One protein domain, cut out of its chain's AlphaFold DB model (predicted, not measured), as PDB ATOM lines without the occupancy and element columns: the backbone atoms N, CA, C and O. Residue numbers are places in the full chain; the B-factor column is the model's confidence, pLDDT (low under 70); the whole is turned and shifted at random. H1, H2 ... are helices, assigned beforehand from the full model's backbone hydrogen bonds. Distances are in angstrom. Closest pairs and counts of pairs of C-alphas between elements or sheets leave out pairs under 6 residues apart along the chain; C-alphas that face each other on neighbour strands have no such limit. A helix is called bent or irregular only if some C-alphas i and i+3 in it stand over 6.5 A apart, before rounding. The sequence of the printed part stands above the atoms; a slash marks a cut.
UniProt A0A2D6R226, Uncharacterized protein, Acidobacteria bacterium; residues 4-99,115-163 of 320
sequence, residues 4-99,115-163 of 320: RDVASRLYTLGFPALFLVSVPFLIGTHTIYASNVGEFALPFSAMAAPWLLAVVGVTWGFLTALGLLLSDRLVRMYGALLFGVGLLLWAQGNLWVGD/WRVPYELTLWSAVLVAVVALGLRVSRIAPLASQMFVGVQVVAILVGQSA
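AT A GLANCE: This is residues 4 to 99 and 115 to 163 of the 320 residues of an uncharacterized protein of Acidobacteria bacterium (UniProt A0A2D6R226). A flat, four-helix bundle has H1b, the long arm of bent helix H1, in its middle, with H2, H3 and H5 packed round it; H4 packs on H3 as an added arm beyond the bundle. Residues 35 to 42, of which residue 35 belongs to H1b, stick out at one end. The 145 printed residues include five named helices, H1 to H5 in chain order, and no named strand: all helix. The whole is compact, with a radius of gyration of the C-alphas of 16.4 A and spans of 49 by 42 by 22 A.

IN THESE COORDINATES: H1, residues 4 to 35, was assigned as one helix by its hydrogen bonds but is bent: C-alphas 12 and 15 are 7.2 A apart. Its arms are H1a, residues 4 to 12, beginning at C-alpha (210.490, -45.182, 69.385), and H1b, residues 15 to 35, 27.3 A long. H2, residues 44 to 68, and H3, residues 72 to 94, each measure 33.1 A. H4 is residues 116 to 133, 25.5 A; H5 is residues 135 to 161, 36.8 A, ending at C-alpha (238.335, -63.559, 47.713). H2 and H5 are irregular: C-alphas 47 and 50 are 7.1 A apart, C-alphas 140 and 143 7.2 A.

HOW THE PARTS SIT: H1b touches H3 the same way at a shallow tilt of 14 degrees; their closest C-alphas, Leu 20 and Gly 86, are 3.9 A apart. H1b and H2 form a helical hairpin, closest at the C-alphas of Ala 17 and Trp 60, 5.7 A. H1b touches H5 at the C-alphas of Pro 16 and Ser 146, their closest, 5.3 A. H4, with residues 124 to 132 alone, touches H3; the closest C-alphas, Gly 84 and Val 131, are 6.2 A apart. H2 and H5 are apart. Every O i to N i+4 pair is within hydrogen-bond range in H1a, H3 and H4; the counts are 13 of 17 in H1b, 18 of 21 in H2 and 19 of 23 in H5.

THE WHOLE: The farthest C-alphas, Gly 38 and Ser 71, are 49.6 A apart. Residues 100 to 114 are not printed; C-alphas 99 and 115 are 12.7 A apart across the cut. Of the links printed whole, none is long. The pLDDT is under 70 at residues 38 to 40 and 161 to 163.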
ATOM      1  N   ARG A   4     210.990 -44.702  70.682       78.50
ATOM      2  CA  ARG A   4     210.490 -45.182  69.385       78.50
ATOM      3  C   ARG A   4     210.785 -44.208  68.243       78.50
ATOM      4  O   ARG A   4     211.124 -44.652  67.149       78.50
ATOM      5  N   ASP A   5     210.728 -42.901  68.501       84.19
ATOM      6  CA  ASP A   5     211.044 -41.877  67.496       84.19
ATOM      7  C   ASP A   5     212.532 -41.904  67.134       84.19
ATOM      8  O   ASP A   5     212.895 -41.832  65.960       84.19
ATOM      9  N   VAL A   6     213.395 -42.064  68.142       87.19
ATOM     10  CA  VAL A   6     214.845 -42.183  67.942       87.19
ATOM     11  C   VAL A   6     215.165 -43.427  67.116       87.19
ATOM     12  O   VAL A   6     215.869 -43.322  66.116       87.19
ATOM     13  N   ALA A   7     214.590 -44.582  67.463       87.75
ATOM     14  CA  ALA A   7     214.786 -45.822  66.712       87.75
ATOM     15  C   ALA A   7     214.335 -45.697  65.244       87.75
ATOM     16  O   ALA A   7     215.052 -46.109  64.333       87.75
ATOM     17  N   SER A   8     213.182 -45.067  64.991       88.56
ATOM     18  CA  SER A   8     212.697 -44.835  63.625       88.56
ATOM     19  C   SER A   8     213.627 -43.923  62.821       88.56
ATOM     20  O   SER A   8     213.833 -44.152  61.624       88.56
ATOM     21  N   ARG A   9     214.185 -42.881  63.445       92.81
ATOM     22  CA  ARG A   9     215.124 -41.964  62.785       92.81
ATOM     23  C   ARG A   9     216.472 -42.629  62.525       92.81
ATOM     24  O   ARG A   9     216.998 -42.490  61.427       92.81
ATOM     25  N   LEU A  10     216.972 -43.419  63.474       93.31
ATOM     26  CA  LEU A  10     218.177 -44.229  63.296       93.31
ATOM     27  C   LEU A  10     218.027 -45.217  62.139       93.31
ATOM     28  O   LEU A  10     218.926 -45.309  61.317       93.31
ATOM     29  N   TYR A  11     216.882 -45.891  62.003       92.12
ATOM     30  CA  TYR A  11     216.638 -46.760  60.846       92.12
ATOM     31  C   TYR A  11     216.608 -45.977  59.524       92.12
ATOM     32  O   TYR A  11     217.159 -46.423  58.520       92.12
ATOM     33  N   THR A  12     216.005 -44.783  59.527       93.12
ATOM     34  CA  THR A  12     215.906 -43.919  58.336       93.12
ATOM     35  C   THR A  12     217.273 -43.417  57.856       93.12
ATOM     36  O   THR A  12     217.447 -43.189  56.663       93.12
ATOM     37  N   LEU A  13     218.229 -43.230  58.769       96.62
ATOM     38  CA  LEU A  13     219.519 -42.590  58.494       96.62
ATOM     39  C   LEU A  13     220.699 -43.562  58.473       96.62
ATOM     40  O   LEU A  13     221.582 -43.428  57.632       96.62
ATOM     41  N   GLY A  14     220.707 -44.538  59.378       96.06
ATOM     42  CA  GLY A  14     221.864 -45.376  59.666       96.06
ATOM     43  C   GLY A  14     222.318 -46.183  58.457       96.06
ATOM     44  O   GLY A  14     223.491 -46.133  58.108       96.06
ATOM     45  N   PHE A  15     221.407 -46.877  57.774       96.50
ATOM     46  CA  PHE A  15     221.780 -47.667  56.596       96.50
ATOM     47  C   PHE A  15     222.151 -46.815  55.374       96.50
ATOM     48  O   PHE A  15     223.174 -47.121  54.766       96.50
ATOM     49  N   PRO A  16     221.418 -45.739  55.023       98.00
ATOM     50  CA  PRO A  16     221.859 -44.816  53.975       98.00
ATOM     51  C   PRO A  16     223.226 -44.181  54.238       98.00
ATOM     52  O   PRO A  16     224.051 -44.126  53.331       98.00
ATOM     53  N   ALA A  17     223.494 -43.749  55.474       98.06
ATOM     54  CA  ALA A  17     224.803 -43.225  55.855       98.06
ATOM     55  C   ALA A  17     225.889 -44.305  55.752       98.06
ATOM     56  O   ALA A  17     226.973 -44.034  55.249       98.06
ATOM     57  N   LEU A  18     225.601 -45.529  56.205       97.50
ATOM     58  CA  LEU A  18     226.563 -46.629  56.158       97.50
ATOM     59  C   LEU A  18     226.907 -46.986  54.715       97.50
ATOM     60  O   LEU A  18     228.079 -47.138  54.403       97.50
ATOM     61  N   PHE A  19     225.899 -47.079  53.845       97.75
ATOM     62  CA  PHE A  19     226.086 -47.318  52.417       97.75
ATOM     63  C   PHE A  19     226.941 -46.225  51.769       97.75
ATOM     64  O   PHE A  19     227.926 -46.535  51.110       97.75
ATOM     65  N   LEU A  20     226.610 -44.952  52.004       97.62
ATOM     66  CA  LEU A  20     227.369 -43.824  51.466       97.62
ATOM     67  C   LEU A  20     228.857 -43.895  51.838       97.62
ATOM     68  O   LEU A  20     229.711 -43.648  50.993       97.62
ATOM     69  N   VAL A  21     229.157 -44.206  53.098       97.06
ATOM     70  CA  VAL A  21     230.527 -44.186  53.627       97.06
ATOM     71  C   VAL A  21     231.290 -45.469  53.282       97.06
ATOM     72  O   VAL A  21     232.487 -45.415  53.015       97.06
ATOM     73  N   SER A  22     230.626 -46.626  53.249       95.12
ATOM     74  CA  SER A  22     231.290 -47.898  52.951       95.12
ATOM     75  C   SER A  22     231.744 -48.004  51.496       95.12
ATOM     76  O   SER A  22     232.755 -48.653  51.238       95.12
ATOM     77  N   VAL A  23     231.051 -47.346  50.559       94.19
ATOM     78  CA  VAL A  23     231.398 -47.359  49.131       94.19
ATOM     79  C   VAL A  23     232.831 -46.872  48.868       94.19
ATOM     80  O   VAL A  23     233.605 -47.665  48.340       94.19
ATOM     81  N   PRO A  24     233.240 -45.643  49.236       92.19
ATOM     82  CA  PRO A  24     234.601 -45.178  48.969       92.19
ATOM     83  C   PRO A  24     235.650 -45.799  49.903       92.19
ATOM     84  O   PRO A  24     236.731 -46.145  49.440       92.19
ATOM     85  N   PHE A  25     235.351 -45.952  51.200       92.56
ATOM     86  CA  PHE A  25     236.377 -46.267  52.206       92.56
ATOM     87  C   PHE A  25     236.594 -47.756  52.480       92.56
ATOM     88  O   PHE A  25     237.623 -48.120  53.038       92.56
ATOM     89  N   LEU A  26     235.629 -48.620  52.156       91.62
ATOM     90  CA  LEU A  26     235.785 -50.068  52.334       91.62
ATOM     91  C   LEU A  26     235.729 -50.786  51.004       91.62
ATOM     92  O   LEU A  26     236.650 -51.521  50.680       91.62
ATOM     93  N   ILE A  27     234.657 -50.577  50.243       89.75
ATOM     94  CA  ILE A  27     234.407 -51.334  49.020       89.75
ATOM     95  C   ILE A  27     235.402 -50.914  47.940       89.75
ATOM     96  O   ILE A  27     236.113 -51.766  47.428       89.75
ATOM     97  N   GLY A  28     235.521 -49.617  47.645       88.69
ATOM     98  CA  GLY A  28     236.475 -49.112  46.656       88.69
ATOM     99  C   GLY A  28     237.919 -49.478  47.003       88.69
ATOM    100  O   GLY A  28     238.651 -49.980  46.154       88.69
ATOM    101  N   THR A  29     238.308 -49.312  48.270       89.94
ATOM    102  CA  THR A  29     239.641 -49.705  48.746       89.94
ATOM    103  C   THR A  29     239.867 -51.214  48.657       89.94
ATOM    104  O   THR A  29     240.953 -51.637  48.271       89.94
ATOM    105  N   HIS A  30     238.861 -52.038  48.976       89.25
ATOM    106  CA  HIS A  30     238.952 -53.490  48.811       89.25
ATOM    107  C   HIS A  30     239.103 -53.877  47.343       89.25
ATOM    108  O   HIS A  30     239.959 -54.699  47.050       89.25
ATOM    109  N   THR A  31     238.354 -53.260  46.426       85.19
ATOM    110  CA  THR A  31     238.474 -53.524  44.986       85.19
ATOM    111  C   THR A  31     239.889 -53.240  44.485       85.19
ATOM    112  O   THR A  31     240.468 -54.098  43.828       85.19
ATOM    113  N   ILE A  32     240.469 -52.089  44.850       84.44
ATOM    114  CA  ILE A  32     241.850 -51.721  44.483       84.44
ATOM    115  C   ILE A  32     242.859 -52.702  45.089       84.44
ATOM    116  O   ILE A  32     243.801 -53.119  44.422       84.44
ATOM    117  N   TYR A  33     242.674 -53.084  46.353       85.38
ATOM    118  CA  TYR A  33     243.544 -54.065  46.993       85.38
ATOM    119  C   TYR A  33     243.451 -55.428  46.301       85.38
ATOM    120  O   TYR A  33     244.461 -56.047  45.992       85.38
ATOM    121  N   ALA A  34     242.231 -55.901  46.045       82.62
ATOM    122  CA  ALA A  34     241.968 -57.210  45.471       82.62
ATOM    123  C   ALA A  34     242.487 -57.332  44.033       82.62
ATOM    124  O   ALA A  34     242.894 -58.426  43.647       82.62
ATOM    125  N   SER A  35     242.508 -56.243  43.260       76.56
ATOM    126  CA  SER A  35     243.112 -56.230  41.924       76.56
ATOM    127  C   SER A  35     244.641 -56.191  41.939       76.56
ATOM    128  O   SER A  35     245.240 -56.488  40.916       76.56
ATOM    129  N   ASN A  36     245.266 -55.853  43.073       75.88
ATOM    130  CA  ASN A  36     246.711 -55.624  43.175       75.88
ATOM    131  C   ASN A  36     247.332 -56.351  44.382       75.88
ATOM    132  O   ASN A  36     248.283 -55.866  44.985       75.88
ATOM    133  N   VAL A  37     246.796 -57.514  44.779       74.19
ATOM    134  CA  VAL A  37     247.219 -58.220  46.011       74.19
ATOM    135  C   VAL A  37     248.729 -58.484  46.041       74.19
ATOM    136  O   VAL A  37     249.324 -58.429  47.112       74.19
ATOM    137  N   GLY A  38     249.350 -58.734  44.883       66.50
ATOM    138  CA  GLY A  38     250.796 -58.962  44.768       66.50
ATOM    139  C   GLY A  38     251.673 -57.748  45.078       66.50
ATOM    140  O   GLY A  38     252.844 -57.922  45.398       66.50
ATOM    141  N   GLU A  39     251.119 -56.535  45.047       68.62
ATOM    142  CA  GLU A  39     251.856 -55.297  45.329       68.62
ATOM    143  C   GLU A  39     251.868 -54.945  46.824       68.62
ATOM    144  O   GLU A  39     252.685 -54.142  47.281       68.62
ATOM    145  N   PHE A  40     250.978 -55.542  47.622       68.88
ATOM    146  CA  PHE A  40     250.838 -55.211  49.037       68.88
ATOM    147  C   PHE A  40     251.574 -56.201  49.939       68.88
ATOM    148  O   PHE A  40     251.250 -57.384  50.006       68.88
ATOM    149  N   ALA A  41     252.487 -55.681  50.762       73.12
ATOM    150  CA  ALA A  41     253.174 -56.463  51.795       73.12
ATOM    151  C   ALA A  41     252.271 -56.862  52.982       73.12
ATOM    152  O   ALA A  41     252.633 -57.726  53.780       73.12
ATOM    153  N   LEU A  42     251.112 -56.212  53.141       74.50
ATOM    154  CA  LEU A  42     250.193 -56.425  54.261       74.50
ATOM    155  C   LEU A  42     248.851 -57.001  53.787       74.50
ATOM    156  O   LEU A  42     248.351 -56.613  52.727       74.50
ATOM    157  N   PRO A  43     248.209 -57.876  54.586       81.19
ATOM    158  CA  PRO A  43     246.853 -58.321  54.304       81.19
ATOM    159  C   PRO A  43     245.869 -57.150  54.429       81.19
ATOM    160  O   PRO A  43     246.011 -56.304  55.316       81.19
ATOM    161  N   PHE A  44     244.807 -57.150  53.618       84.62
ATOM    162  CA  PHE A  44     243.770 -56.109  53.668       84.62
ATOM    163  C   PHE A  44     243.207 -55.894  55.078       84.62
ATOM    164  O   PHE A  44     242.906 -54.767  55.457       84.62
ATOM    165  N   SER A  45     243.093 -56.952  55.886       86.00
ATOM    166  CA  SER A  45     242.590 -56.873  57.262       86.00
ATOM    167  C   SER A  45     243.422 -55.958  58.164       86.00
ATOM    168  O   SER A  45     242.838 -55.282  59.008       86.00
ATOM    169  N   ALA A  46     244.742 -55.887  57.962       86.69
ATOM    170  CA  ALA A  46     245.638 -55.012  58.722       86.69
ATOM    171  C   ALA A  46     245.485 -53.530  58.334       86.69
ATOM    172  O   ALA A  46     245.722 -52.642  59.152       86.69
ATOM    173  N   MET A  47     245.064 -53.253  57.096       84.19
ATOM    174  CA  MET A  47     244.732 -51.899  56.636       84.19
ATOM    175  C   MET A  47     243.301 -51.522  57.048       84.19
ATOM    176  O   MET A  47     243.038 -50.410  57.509       84.19
ATOM    177  N   ALA A  48     242.373 -52.473  56.926       86.69
ATOM    178  CA  ALA A  48     240.963 -52.292  57.230       86.69
ATOM    179  C   ALA A  48     240.722 -52.045  58.721       86.69
ATOM    180  O   ALA A  48     240.037 -51.087  59.086       86.69
ATOM    181  N   ALA A  49     241.305 -52.875  59.585       87.81
ATOM    182  CA  ALA A  49     241.231 -52.727  61.028       87.81
ATOM    183  C   ALA A  49     242.616 -52.352  61.587       87.81
ATOM    184  O   ALA A  49     243.565 -53.107  61.394       87.81
ATOM    185  N   PRO A  50     242.750 -51.233  62.322       87.56
ATOM    186  CA  PRO A  50     241.669 -50.385  62.828       87.56
ATOM    187  C   PRO A  50     241.288 -49.206  61.917       87.56
ATOM    188  O   PRO A  50     240.237 -48.610  62.131       87.56
ATOM    189  N   TRP A  51     242.114 -48.836  60.938       89.81
ATOM    190  CA  TRP A  51     242.067 -47.498  60.337       89.81
ATOM    191  C   TRP A  51     240.839 -47.237  59.461       89.81
ATOM    192  O   TRP A  51     240.103 -46.285  59.729       89.81
ATOM    193  N   LEU A  52     240.567 -48.076  58.455       92.19
ATOM    194  CA  LEU A  52     239.406 -47.863  57.576       92.19
ATOM    195  C   LEU A  52     238.088 -48.037  58.337       92.19
ATOM    196  O   LEU A  52     237.163 -47.252  58.151       92.19
ATOM    197  N   LEU A  53     238.011 -49.014  59.248       93.81
ATOM    198  CA  LEU A  53     236.843 -49.196  60.112       93.81
ATOM    199  C   LEU A  53     236.626 -48.005  61.053       93.81
ATOM    200  O   LEU A  53     235.479 -47.622  61.277       93.81
ATOM    201  N   ALA A  54     237.695 -47.392  61.572       94.94
ATOM    202  CA  ALA A  54     237.593 -46.181  62.379       94.94
ATOM    203  C   ALA A  54     237.080 -45.000  61.548       94.94
ATOM    204  O   ALA A  54     236.146 -44.328  61.980       94.94
ATOM    205  N   VAL A  55     237.621 -44.780  60.343       95.25
ATOM    206  CA  VAL A  55     237.143 -43.727  59.429       95.25
ATOM    207  C   VAL A  55     235.667 -43.938  59.101       95.25
ATOM    208  O   VAL A  55     234.858 -43.030  59.281       95.25
ATOM    209  N   VAL A  56     235.285 -45.158  58.717       95.81
ATOM    210  CA  VAL A  56     233.891 -45.494  58.407       95.81
ATOM    211  C   VAL A  56     232.996 -45.272  59.615       95.81
ATOM    212  O   VAL A  56     231.964 -44.623  59.486       95.81
ATOM    213  N   GLY A  57     233.389 -45.766  60.790       96.94
ATOM    214  CA  GLY A  57     232.617 -45.635  62.023       96.94
ATOM    215  C   GLY A  57     232.427 -44.180  62.453       96.94
ATOM    216  O   GLY A  57     231.308 -43.781  62.780       96.94
ATOM    217  N   VAL A  58     233.489 -43.371  62.400       97.44
ATOM    218  CA  VAL A  58     233.452 -41.944  62.756       97.44
ATOM    219  C   VAL A  58     232.588 -41.164  61.768       97.44
ATOM    220  O   VAL A  58     231.686 -40.442  62.195       97.44
ATOM    221  N   THR A  59     232.795 -41.331  60.460       97.25
ATOM    222  CA  THR A  59     232.017 -40.613  59.442       97.25
ATOM    223  C   THR A  59     230.555 -41.058  59.443       97.25
ATOM    224  O   THR A  59     229.658 -40.217  59.393       97.25
ATOM    225  N   TRP A  60     230.284 -42.359  59.577       97.81
ATOM    226  CA  TRP A  60     228.929 -42.894  59.711       97.81
ATOM    227  C   TRP A  60     228.207 -42.334  60.939       97.81
ATOM    228  O   TRP A  60     227.066 -41.866  60.834       97.81
ATOM    229  N   GLY A  61     228.878 -42.350  62.094       97.44
ATOM    230  CA  GLY A  61     228.355 -41.812  63.344       97.44
ATOM    231  C   GLY A  61     228.075 -40.315  63.239       97.44
ATOM    232  O   GLY A  61     226.990 -39.873  63.610       97.44
ATOM    233  N   PHE A  62     229.002 -39.550  62.658       97.56
ATOM    234  CA  PHE A  62     228.852 -38.114  62.429       97.56
ATOM    235  C   PHE A  62     227.654 -37.788  61.524       97.56
ATOM    236  O   PHE A  62     226.800 -36.989  61.910       97.56
ATOM    237  N   LEU A  63     227.540 -38.434  60.359       97.38
ATOM    238  CA  LEU A  63     226.430 -38.208  59.426       97.38
ATOM    239  C   LEU A  63     225.083 -38.602  60.044       97.38
ATOM    240  O   LEU A  63     224.096 -37.871  59.935       97.38
ATOM    241  N   THR A  64     225.041 -39.730  60.753       96.50
ATOM    242  CA  THR A  64     223.827 -40.175  61.445       96.50
ATOM    243  C   THR A  64     223.437 -39.188  62.547       96.50
ATOM    244  O   THR A  64     222.279 -38.775  62.609       96.50
ATOM    245  N   ALA A  65     224.391 -38.753  63.379       95.12
ATOM    246  CA  ALA A  65     224.163 -37.798  64.460       95.12
ATOM    247  C   ALA A  65     223.680 -36.436  63.942       95.12
ATOM    248  O   ALA A  65     222.721 -35.888  64.487       95.12
ATOM    249  N   LEU A  66     224.268 -35.930  62.853       94.94
ATOM    250  CA  LEU A  66     223.833 -34.694  62.202       94.94
ATOM    251  C   LEU A  66     222.365 -34.781  61.766       94.94
ATOM    252  O   LEU A  66     221.581 -33.865  62.013       94.94
ATOM    253  N   GLY A  67     221.969 -35.912  61.175       92.50
ATOM    254  CA  GLY A  67     220.588 -36.137  60.764       92.50
ATOM    255  C   GLY A  67     219.602 -36.193  61.935       92.50
ATOM    256  O   GLY A  67     218.469 -35.739  61.793       92.50
ATOM    257  N   LEU A  68     220.008 -36.685  63.111       92.88
ATOM    258  CA  LEU A  68     219.131 -36.754  64.289       92.88
ATOM    259  C   LEU A  68     218.689 -35.374  64.799       92.88
ATOM    260  O   LEU A  68     217.600 -35.275  65.370       92.88
ATOM    261  N   LEU A  69     219.478 -34.324  64.546       92.56
ATOM    262  CA  LEU A  69     219.188 -32.939  64.944       92.56
ATOM    263  C   LEU A  69     218.100 -32.268  64.084       92.56
ATOM    264  O   LEU A  69     217.621 -31.186  64.419       92.56
ATOM    265  N   LEU A  70     217.698 -32.889  62.973       92.81
ATOM    266  CA  LEU A  70     216.779 -32.302  61.997       92.81
ATOM    267  C   LEU A  70     215.295 -32.485  62.375       92.81
ATOM    268  O   LEU A  70     214.925 -33.327  63.194       92.81
ATOM    269  N   SER A  71     214.394 -31.720  61.751       92.44
ATOM    270  CA  SER A  71     212.939 -31.931  61.880       92.44
ATOM    271  C   SER A  71     212.482 -33.195  61.131       92.44
ATOM    272  O   SER A  71     213.186 -33.678  60.249       92.44
ATOM    273  N   ASP A  72     211.297 -33.741  61.430       89.50
ATOM    274  CA  ASP A  72     210.854 -35.036  60.864       89.50
ATOM    275  C   ASP A  72     210.847 -35.075  59.330       89.50
ATOM    276  O   ASP A  72     211.207 -36.080  58.713       89.50
ATOM    277  N   ARG A  73     210.453 -33.965  58.697       92.25
ATOM    278  CA  ARG A  73     210.486 -33.834  57.238       92.25
ATOM    279  C   ARG A  73     211.923 -33.808  56.717       92.25
ATOM    280  O   ARG A  73     212.218 -34.469  55.723       92.25
ATOM    281  N   LEU A  74     212.798 -33.065  57.390       93.69
ATOM    282  CA  LEU A  74     214.195 -32.910  56.998       93.69
ATOM    283  C   LEU A  74     214.999 -34.194  57.212       93.69
ATOM    284  O   LEU A  74     215.798 -34.519  56.349       93.69
ATOM    285  N   VAL A  75     214.729 -34.981  58.261       94.81
ATOM    286  CA  VAL A  75     215.335 -36.315  58.451       94.81
ATOM    287  C   VAL A  75     215.076 -37.212  57.246       94.81
ATOM    288  O   VAL A  75     215.988 -37.862  56.743       94.81
ATOM    289  N   ARG A  76     213.830 -37.245  56.761       94.88
ATOM    290  CA  ARG A  76     213.448 -38.071  55.609       94.88
ATOM    291  C   ARG A  76     214.140 -37.606  54.332       94.88
ATOM    292  O   ARG A  76     214.667 -38.432  53.596       94.88
ATOM    293  N   MET A  77     214.165 -36.294  54.087       95.69
ATOM    294  CA  MET A  77     214.872 -35.724  52.936       95.69
ATOM    295  C   MET A  77     216.382 -35.962  53.015       95.69
ATOM    296  O   MET A  77     216.991 -36.324  52.017       95.69
ATOM    297  N   TYR A  78     216.971 -35.816  54.200       96.88
ATOM    298  CA  TYR A  78     218.387 -36.053  54.442       96.88
ATOM    299  C   TYR A  78     218.758 -37.525  54.234       96.88
ATOM    300  O   TYR A  78     219.698 -37.811  53.503       96.88
ATOM    301  N   GLY A  79     217.976 -38.471  54.765       96.69
ATOM    302  CA  GLY A  79     218.179 -39.904  54.518       96.69
ATOM    303  C   GLY A  79     218.056 -40.282  53.037       96.69
ATOM    304  O   GLY A  79     218.851 -41.074  52.535       96.69
ATOM    305  N   ALA A  80     217.108 -39.677  52.312       97.25
ATOM    306  CA  ALA A  80     216.999 -39.845  50.863       97.25
ATOM    307  C   ALA A  80     218.225 -39.286  50.122       97.25
ATOM    308  O   ALA A  80     218.714 -39.928  49.197       97.25
ATOM    309  N   LEU A  81     218.739 -38.128  50.548       97.62
ATOM    310  CA  LEU A  81     219.937 -37.517  49.977       97.62
ATOM    311  C   LEU A  81     221.186 -38.372  50.225       97.62
ATOM    312  O   LEU A  81     221.925 -38.625  49.281       97.62
ATOM    313  N   LEU A  82     221.387 -38.868  51.452       98.12
ATOM    314  CA  LEU A  82     222.481 -39.787  51.788       98.12
ATOM    315  C   LEU A  82     222.471 -41.019  50.876       98.12
ATOM    316  O   LEU A  82     223.496 -41.370  50.299       98.12
ATOM    317  N   PHE A  83     221.297 -41.628  50.695       98.06
ATOM    318  CA  PHE A  83     221.128 -42.750  49.776       98.06
ATOM    319  C   PHE A  83     221.430 -42.365  48.322       98.06
ATOM    320  O   PHE A  83     222.135 -43.096  47.638       98.06
ATOM    321  N   GLY A  84     220.929 -41.218  47.852       97.50
ATOM    322  CA  GLY A  84     221.149 -40.742  46.485       97.50
ATOM    323  C   GLY A  84     222.622 -40.484  46.164       97.50
ATOM    324  O   GLY A  84     223.104 -40.917  45.121       97.50
ATOM    325  N   VAL A  85     223.352 -39.836  47.077       97.94
ATOM    326  CA  VAL A  85     224.802 -39.629  46.936       97.94
ATOM    327  C   VAL A  85     225.541 -40.966  46.993       97.94
ATOM    328  O   VAL A  85     226.422 -41.203  46.173       97.94
ATOM    329  N   GLY A  86     225.152 -41.872  47.898       97.19
ATOM    330  CA  GLY A  86     225.739 -43.213  47.970       97.19
ATOM    331  C   GLY A  86     225.547 -44.000  46.674       97.19
ATOM    332  O   GLY A  86     226.483 -44.629  46.191       97.19
ATOM    333  N   LEU A  87     224.363 -43.900  46.061       96.19
ATOM    334  CA  LEU A  87     224.050 -44.543  44.786       96.19
ATOM    335  C   LEU A  87     224.887 -43.963  43.642       96.19
ATOM    336  O   LEU A  87     225.365 -44.720  42.803       96.19
ATOM    337  N   LEU A  88     225.080 -42.642  43.619       96.62
ATOM    338  CA  LEU A  88     225.921 -41.974  42.626       96.62
ATOM    339  C   LEU A  88     227.393 -42.359  42.767       96.62
ATOM    340  O   LEU A  88     228.016 -42.690  41.766       96.62
ATOM    341  N   LEU A  89     227.935 -42.385  43.988       95.56
ATOM    342  CA  LEU A  89     229.306 -42.850  44.224       95.56
ATOM    343  C   LEU A  89     229.473 -44.320  43.838       95.56
ATOM    344  O   LEU A  89     230.459 -44.685  43.201       95.56
ATOM    345  N   TRP A  90     228.494 -45.157  44.182       94.75
ATOM    346  CA  TRP A  90     228.498 -46.562  43.801       94.75
ATOM    347  C   TRP A  90     228.487 -46.724  42.276       94.75
ATOM    348  O   TRP A  90     229.305 -47.468  41.737       94.75
ATOM    349  N   ALA A  91     227.620 -45.993  41.575       94.12
ATOM    350  CA  ALA A  91     227.536 -46.029  40.119       94.12
ATOM    351  C   ALA A  91     228.804 -45.474  39.450       94.12
ATOM    352  O   ALA A  91     229.303 -46.090  38.514       94.12
ATOM    353  N   GLN A  92     229.374 -44.378  39.960       92.44
ATOM    354  CA  GLN A  92     230.635 -43.817  39.465       92.44
ATOM    355  C   GLN A  92     231.769 -44.845  39.557       92.44
ATOM    356  O   GLN A  92     232.516 -45.026  38.602       92.44
ATOM    357  N   GLY A  93     231.869 -45.550  40.688       89.06
ATOM    358  CA  GLY A  93     232.929 -46.532  40.925       89.06
ATOM    359  C   GLY A  93     232.732 -47.890  40.244       89.06
ATOM    360  O   GLY A  93     233.676 -48.668  40.223       89.06
ATOM    361  N   ASN A  94     231.540 -48.204  39.718       88.56
ATOM    362  CA  ASN A  94     231.241 -49.539  39.165       88.56
ATOM    363  C   ASN A  94     230.707 -49.527  37.724       88.56
ATOM    364  O   ASN A  94     230.949 -50.474  36.984       88.56
ATOM    365  N   LEU A  95     229.957 -48.500  37.317       89.81
ATOM    366  CA  LEU A  95     229.311 -48.425  35.999       89.81
ATOM    367  C   LEU A  95     230.018 -47.457  35.047       89.81
ATOM    368  O   LEU A  95     230.022 -47.689  33.841       89.81
ATOM    369  N   TRP A  96     230.578 -46.363  35.572       86.94
ATOM    370  CA  TRP A  96     231.169 -45.278  34.777       86.94
ATOM    371  C   TRP A  96     232.638 -45.053  35.141       86.94
ATOM    372  O   TRP A  96     233.103 -43.918  35.268       86.94
ATOM    373  N   VAL A  97     233.379 -46.142  35.325       86.38
ATOM    374  CA  VAL A  97     234.820 -46.068  35.568       86.38
ATOM    375  C   VAL A  97     235.498 -45.571  34.292       86.38
ATOM    376  O   VAL A  97     235.299 -46.128  33.214       86.38
ATOM    377  N   GLY A  98     236.243 -44.473  34.406       84.00
ATOM    378  CA  GLY A  98     237.035 -43.945  33.299       84.00
ATOM    379  C   GLY A  98     238.267 -44.792  33.027       84.00
ATOM    380  O   GLY A  98     238.847 -45.350  33.953       84.00
ATOM    381  N   ASP A  99     238.692 -44.827  31.768       85.31
ATOM    382  CA  ASP A  99     240.036 -45.271  31.408       85.31
ATOM    383  C   ASP A  99     241.017 -44.130  31.711       85.31
ATOM    384  O   ASP A  99     241.194 -43.217  30.903       85.31
ATOM    385  N   TRP A 115     235.622 -34.539  27.831       90.19
ATOM    386  CA  TRP A 115     234.287 -34.736  27.250       90.19
ATOM    387  C   TRP A 115     233.302 -35.428  28.207       90.19
ATOM    388  O   TRP A 115     232.088 -35.274  28.056       90.19
ATOM    389  N   ARG A 116     233.804 -36.165  29.210       91.38
ATOM    390  CA  ARG A 116     232.981 -36.858  30.210       91.38
ATOM    391  C   ARG A 116     232.379 -35.894  31.225       91.38
ATOM    392  O   ARG A 116     231.255 -36.109  31.671       91.38
ATOM    393  N   VAL A 117     233.082 -34.805  31.543       91.44
ATOM    394  CA  VAL A 117     232.699 -33.829  32.578       91.44
ATOM    395  C   VAL A 117     231.262 -33.311  32.422       91.44
ATOM    396  O   VAL A 117     230.498 -33.425  33.383       91.44
ATOM    397  N   PRO A 118     230.824 -32.769  31.264       94.31
ATOM    398  CA  PRO A 118     229.459 -32.254  31.138       94.31
ATOM    399  C   PRO A 118     228.399 -33.353  31.264       94.31
ATOM    400  O   PRO A 118     227.348 -33.124  31.865       94.31
ATOM    401  N   TYR A 119     228.670 -34.547  30.731       91.50
ATOM    402  CA  TYR A 119     227.768 -35.695  30.824       91.50
ATOM    403  C   TYR A 119     227.610 -36.165  32.278       91.50
ATOM    404  O   TYR A 119     226.484 -36.284  32.767       91.50
ATOM    405  N   GLU A 120     228.717 -36.354  32.996       93.50
ATOM    406  CA  GLU A 120     228.703 -36.799  34.391       93.50
ATOM    407  C   GLU A 120     228.070 -35.762  35.311       93.50
ATOM    408  O   GLU A 120     227.214 -36.106  36.126       93.50
ATOM    409  N   LEU A 121     228.408 -34.482  35.140       94.50
ATOM    410  CA  LEU A 121     227.818 -33.403  35.927       94.50
ATOM    411  C   LEU A 121     226.304 -33.306  35.706       94.50
ATOM    412  O   LEU A 121     225.548 -33.114  36.663       94.50
ATOM    413  N   THR A 122     225.852 -33.471  34.459       95.25
ATOM    414  CA  THR A 122     224.423 -33.495  34.124       95.25
ATOM    415  C   THR A 122     223.729 -34.670  34.803       95.25
ATOM    416  O   THR A 122     222.668 -34.489  35.399       95.25
ATOM    417  N   LEU A 123     224.333 -35.858  34.771       93.94
ATOM    418  CA  LEU A 123     223.769 -37.061  35.374       93.94
ATOM    419  C   LEU A 123     223.694 -36.963  36.904       93.94
ATOM    420  O   LEU A 123     222.633 -37.207  37.483       93.94
ATOM    421  N   TRP A 124     224.776 -36.528  37.554       96.19
ATOM    422  CA  TRP A 124     224.814 -36.257  38.993       96.19
ATOM    423  C   TRP A 124     223.732 -35.259  39.397       96.19
ATOM    424  O   TRP A 124     222.933 -35.527  40.296       96.19
ATOM    425  N   SER A 125     223.654 -34.133  38.686       96.69
ATOM    426  CA  SER A 125     222.656 -33.097  38.948       96.69
ATOM    427  C   SER A 125     221.235 -33.627  38.757       96.69
ATOM    428  O   SER A 125     220.381 -33.402  39.612       96.69
ATOM    429  N   ALA A 126     220.974 -34.382  37.687       96.12
ATOM    430  CA  ALA A 126     219.657 -34.946  37.406       96.12
ATOM    431  C   ALA A 126     219.201 -35.921  38.503       96.12
ATOM    432  O   ALA A 126     218.068 -35.827  38.981       96.12
ATOM    433  N   VAL A 127     220.087 -36.818  38.949       95.25
ATOM    434  CA  VAL A 127     219.784 -37.777  40.020       95.25
ATOM    435  C   VAL A 127     219.558 -37.057  41.348       95.25
ATOM    436  O   VAL A 127     218.575 -37.350  42.030       95.25
ATOM    437  N   LEU A 128     220.392 -36.078  41.708       96.06
ATOM    438  CA  LEU A 128     220.214 -35.316  42.948       96.06
ATOM    439  C   LEU A 128     218.921 -34.493  42.938       96.06
ATOM    440  O   LEU A 128     218.179 -34.513  43.921       96.06
ATOM    441  N   VAL A 129     218.598 -33.832  41.823       96.56
ATOM    442  CA  VAL A 129     217.327 -33.109  41.657       96.56
ATOM    443  C   VAL A 129     216.146 -34.070  41.793       96.56
ATOM    444  O   VAL A 129     215.197 -33.765  42.518       96.56
ATOM    445  N   ALA A 130     216.208 -35.252  41.174       95.56
ATOM    446  CA  ALA A 130     215.163 -36.267  41.297       95.56
ATOM    447  C   ALA A 130     215.012 -36.770  42.743       95.56
ATOM    448  O   ALA A 130     213.888 -36.882  43.240       95.56
ATOM    449  N   VAL A 131     216.121 -37.017  43.445       95.12
ATOM    450  CA  VAL A 131     216.127 -37.434  44.856       95.12
ATOM    451  C   VAL A 131     215.534 -36.355  45.755       95.12
ATOM    452  O   VAL A 131     214.746 -36.680  46.636       95.12
ATOM    453  N   VAL A 132     215.836 -35.075  45.525       93.81
ATOM    454  CA  VAL A 132     215.250 -33.967  46.294       93.81
ATOM    455  C   VAL A 132     213.757 -33.820  45.990       93.81
ATOM    456  O   VAL A 132     212.946 -33.760  46.918       93.81
ATOM    457  N   ALA A 133     213.370 -33.826  44.711       95.19
ATOM    458  CA  ALA A 133     211.978 -33.687  44.278       95.19
ATOM    459  C   ALA A 133     211.090 -34.841  44.777       95.19
ATOM    460  O   ALA A 133     209.944 -34.632  45.182       95.19
ATOM    461  N   LEU A 134     211.626 -36.064  44.795       95.06
ATOM    462  CA  LEU A 134     210.931 -37.277  45.227       95.06
ATOM    463  C   LEU A 134     211.308 -37.706  46.652       95.06
ATOM    464  O   LEU A 134     210.945 -38.809  47.067       95.06
ATOM    465  N   GLY A 135     211.986 -36.854  47.425       89.81
ATOM    466  CA  GLY A 135     212.686 -37.243  48.655       89.81
ATOM    467  C   GLY A 135     211.824 -37.966  49.681       89.81
ATOM    468  O   GLY A 135     212.265 -38.943  50.271       89.81
ATOM    469  N   LEU A 136     210.554 -37.580  49.837       89.88
ATOM    470  CA  LEU A 136     209.628 -38.252  50.763       89.88
ATOM    471  C   LEU A 136     209.178 -39.648  50.297       89.88
ATOM    472  O   LEU A 136     208.740 -40.456  51.119       89.88
ATOM    473  N   ARG A 137     209.226 -39.922  48.989       93.50
ATOM    474  CA  ARG A 137     208.972 -41.255  48.419       93.50
ATOM    475  C   ARG A 137     210.240 -42.097  48.497       93.50
ATOM    476  O   ARG A 137     210.181 -43.220  48.990       93.50
ATOM    477  N   VAL A 138     211.377 -41.523  48.102       93.69
ATOM    478  CA  VAL A 138     212.697 -42.168  48.163       93.69
ATOM    479  C   VAL A 138     213.048 -42.552  49.601       93.69
ATOM    480  O   VAL A 138     213.481 -43.672  49.841       93.69
ATOM    481  N   SER A 139     212.755 -41.701  50.588       93.06
ATOM    482  CA  SER A 139     213.051 -41.978  52.001       93.06
ATOM    483  C   SER A 139     212.355 -43.228  52.549       93.06
ATOM    484  O   SER A 139     212.770 -43.747  53.577       93.06
ATOM    485  N   ARG A 140     211.266 -43.692  51.915       93.25
ATOM    486  CA  ARG A 140     210.558 -44.916  52.331       93.25
ATOM    487  C   ARG A 140     211.312 -46.177  51.921       93.25
ATOM    488  O   ARG A 140     211.256 -47.164  52.642       93.25
ATOM    489  N   ILE A 141     211.988 -46.134  50.775       95.56
ATOM    490  CA  ILE A 141     212.728 -47.271  50.214       95.56
ATOM    491  C   ILE A 141     214.222 -47.218  50.543       95.56
ATOM    492  O   ILE A 141     214.860 -48.262  50.610       95.56
ATOM    493  N   ALA A 142     214.768 -46.022  50.788       96.12
ATOM    494  CA  ALA A 142     216.197 -45.789  50.974       96.12
ATOM    495  C   ALA A 142     216.843 -46.692  52.040       96.12
ATOM    496  O   ALA A 142     217.887 -47.267  51.735       96.12
ATOM    497  N   PRO A 143     216.260 -46.914  53.239       96.56
ATOM    498  CA  PRO A 143     216.878 -47.790  54.235       96.56
ATOM    499  C   PRO A 143     216.995 -49.244  53.781       96.56
ATOM    500  O   PRO A 143     218.038 -49.864  53.982       96.56
ATOM    501  N   LEU A 144     215.941 -49.785  53.160       96.94
ATOM    502  CA  LEU A 144     215.927 -51.160  52.662       96.94
ATOM    503  C   LEU A 144     216.870 -51.313  51.466       96.94
ATOM    504  O   LEU A 144     217.681 -52.231  51.440       96.94
ATOM    505  N   ALA A 145     216.817 -50.380  50.514       96.94
ATOM    506  CA  ALA A 145     217.710 -50.378  49.362       96.94
ATOM    507  C   ALA A 145     219.182 -50.291  49.795       96.94
ATOM    508  O   ALA A 145     220.003 -51.063  49.315       96.94
ATOM    509  N   SER A 146     219.511 -49.425  50.759       97.94
ATOM    510  CA  SER A 146     220.877 -49.299  51.293       97.94
ATOM    511  C   SER A 146     221.368 -50.599  51.931       97.94
ATOM    512  O   SER A 146     222.506 -50.996  51.704       97.94
ATOM    513  N   GLN A 147     220.509 -51.300  52.683       96.50
ATOM    514  CA  GLN A 147     220.830 -52.626  53.227       96.50
ATOM    515  C   GLN A 147     221.113 -53.639  52.122       96.50
ATOM    516  O   GLN A 147     222.085 -54.380  52.217       96.50
ATOM    517  N   MET A 148     220.288 -53.656  51.071       96.69
ATOM    518  CA  MET A 148     220.494 -54.547  49.931       96.69
ATOM    519  C   MET A 148     221.814 -54.251  49.221       96.69
ATOM    520  O   MET A 148     222.566 -55.180  48.958       96.69
ATOM    521  N   PHE A 149     222.136 -52.978  48.969       95.44
ATOM    522  CA  PHE A 149     223.406 -52.593  48.349       95.44
ATOM    523  C   PHE A 149     224.609 -52.991  49.206       95.44
ATOM    524  O   PHE A 149     225.532 -53.617  48.695       95.44
ATOM    525  N   VAL A 150     224.593 -52.695  50.509       95.06
ATOM    526  CA  VAL A 150     225.672 -53.117  51.419       95.06
ATOM    527  C   VAL A 150     225.783 -54.643  51.453       95.06
ATOM    528  O   VAL A 150     226.884 -55.173  51.352       95.06
ATOM    529  N   GLY A 151     224.657 -55.357  51.537       94.88
ATOM    530  CA  GLY A 151     224.626 -56.818  51.560       94.88
ATOM    531  C   GLY A 151     225.193 -57.451  50.289       94.88
ATOM    532  O   GLY A 151     226.047 -58.328  50.380       94.88
ATOM    533  N   VAL A 152     224.774 -56.977  49.110       92.94
ATOM    534  CA  VAL A 152     225.297 -57.443  47.813       92.94
ATOM    535  C   VAL A 152     226.802 -57.220  47.725       92.94
ATOM    536  O   VAL A 152     227.518 -58.117  47.292       92.94
ATOM    537  N   GLN A 153     227.296 -56.073  48.191       91.25
ATOM    538  CA  GLN A 153     228.726 -55.771  48.151       91.25
ATOM    539  C   GLN A 153     229.538 -56.635  49.118       91.25
ATOM    540  O   GLN A 153     230.605 -57.118  48.754       91.25
ATOM    541  N   VAL A 154     229.021 -56.915  50.316       90.31
ATOM    542  CA  VAL A 154     229.660 -57.869  51.235       90.31
ATOM    543  C   VAL A 154     229.732 -59.261  50.606       90.31
ATOM    544  O   VAL A 154     230.780 -59.897  50.660       90.31
ATOM    545  N   VAL A 155     228.655 -59.725  49.962       90.25
ATOM    546  CA  VAL A 155     228.658 -61.013  49.250       90.25
ATOM    547  C   VAL A 155     229.669 -61.005  48.101       90.25
ATOM    548  O   VAL A 155     230.425 -61.963  47.970       90.25
ATOM    549  N   ALA A 156     229.733 -59.931  47.310       86.19
ATOM    550  CA  ALA A 156     230.697 -59.796  46.219       86.19
ATOM    551  C   ALA A 156     232.148 -59.891  46.719       86.19
ATOM    552  O   ALA A 156     232.947 -60.622  46.140       86.19
ATOM    553  N   ILE A 157     232.464 -59.236  47.841       85.50
ATOM    554  CA  ILE A 157     233.780 -59.320  48.487       85.50
ATOM    555  C   ILE A 157     234.084 -60.759  48.923       85.50
ATOM    556  O   ILE A 157     235.161 -61.275  48.629       85.50
ATOM    557  N   LEU A 158     233.144 -61.422  49.604       83.88
ATOM    558  CA  LEU A 158     233.338 -62.786  50.107       83.88
ATOM    559  C   LEU A 158     233.550 -63.803  48.976       83.88
ATOM    560  O   LEU A 158     234.398 -64.680  49.103       83.88
ATOM    561  N   VAL A 159     232.809 -63.674  47.872       82.00
ATOM    562  CA  VAL A 159     232.933 -64.558  46.701       82.00
ATOM    563  C   VAL A 159     234.197 -64.248  45.891       82.00
ATOM    564  O   VAL A 159     234.854 -65.166  45.403       82.00
ATOM    565  N   GLY A 160     234.572 -62.970  45.770       71.38
ATOM    566  CA  GLY A 160     235.764 -62.541  45.038       71.38
ATOM    567  C   GLY A 160     237.070 -63.018  45.679       71.38
ATOM    568  O   GLY A 160     237.999 -63.401  44.973       71.38
ATOM    569  N   GLN A 161     237.135 -63.083  47.014       63.84
ATOM    570  CA  GLN A 161     238.335 -63.559  47.713       63.84
ATOM    571  C   GLN A 161     238.637 -65.045  47.495       63.84
ATOM    572  O   GLN A 161     239.799 -65.431  47.545       63.84
ATOM    573  N   SER A 162     237.636 -65.885  47.221       54.69
ATOM    574  CA  SER A 162     237.878 -67.303  46.923       54.69
ATOM    575  C   SER A 162     238.400 -67.563  45.504       54.69
ATOM    576  O   SER A 162     238.809 -68.685  45.222       54.69
ATOM    577  N   ALA A 163     238.386 -66.559  44.618       52.38
ATOM    578  CA  ALA A 163     238.846 -66.689  43.233       52.38
ATOM    579  C   ALA A 163     240.297 -66.223  43.020       52.38
ATOM    580  O   ALA A 163     240.974 -66.742  42.134       52.38
TER     581      ALA A 163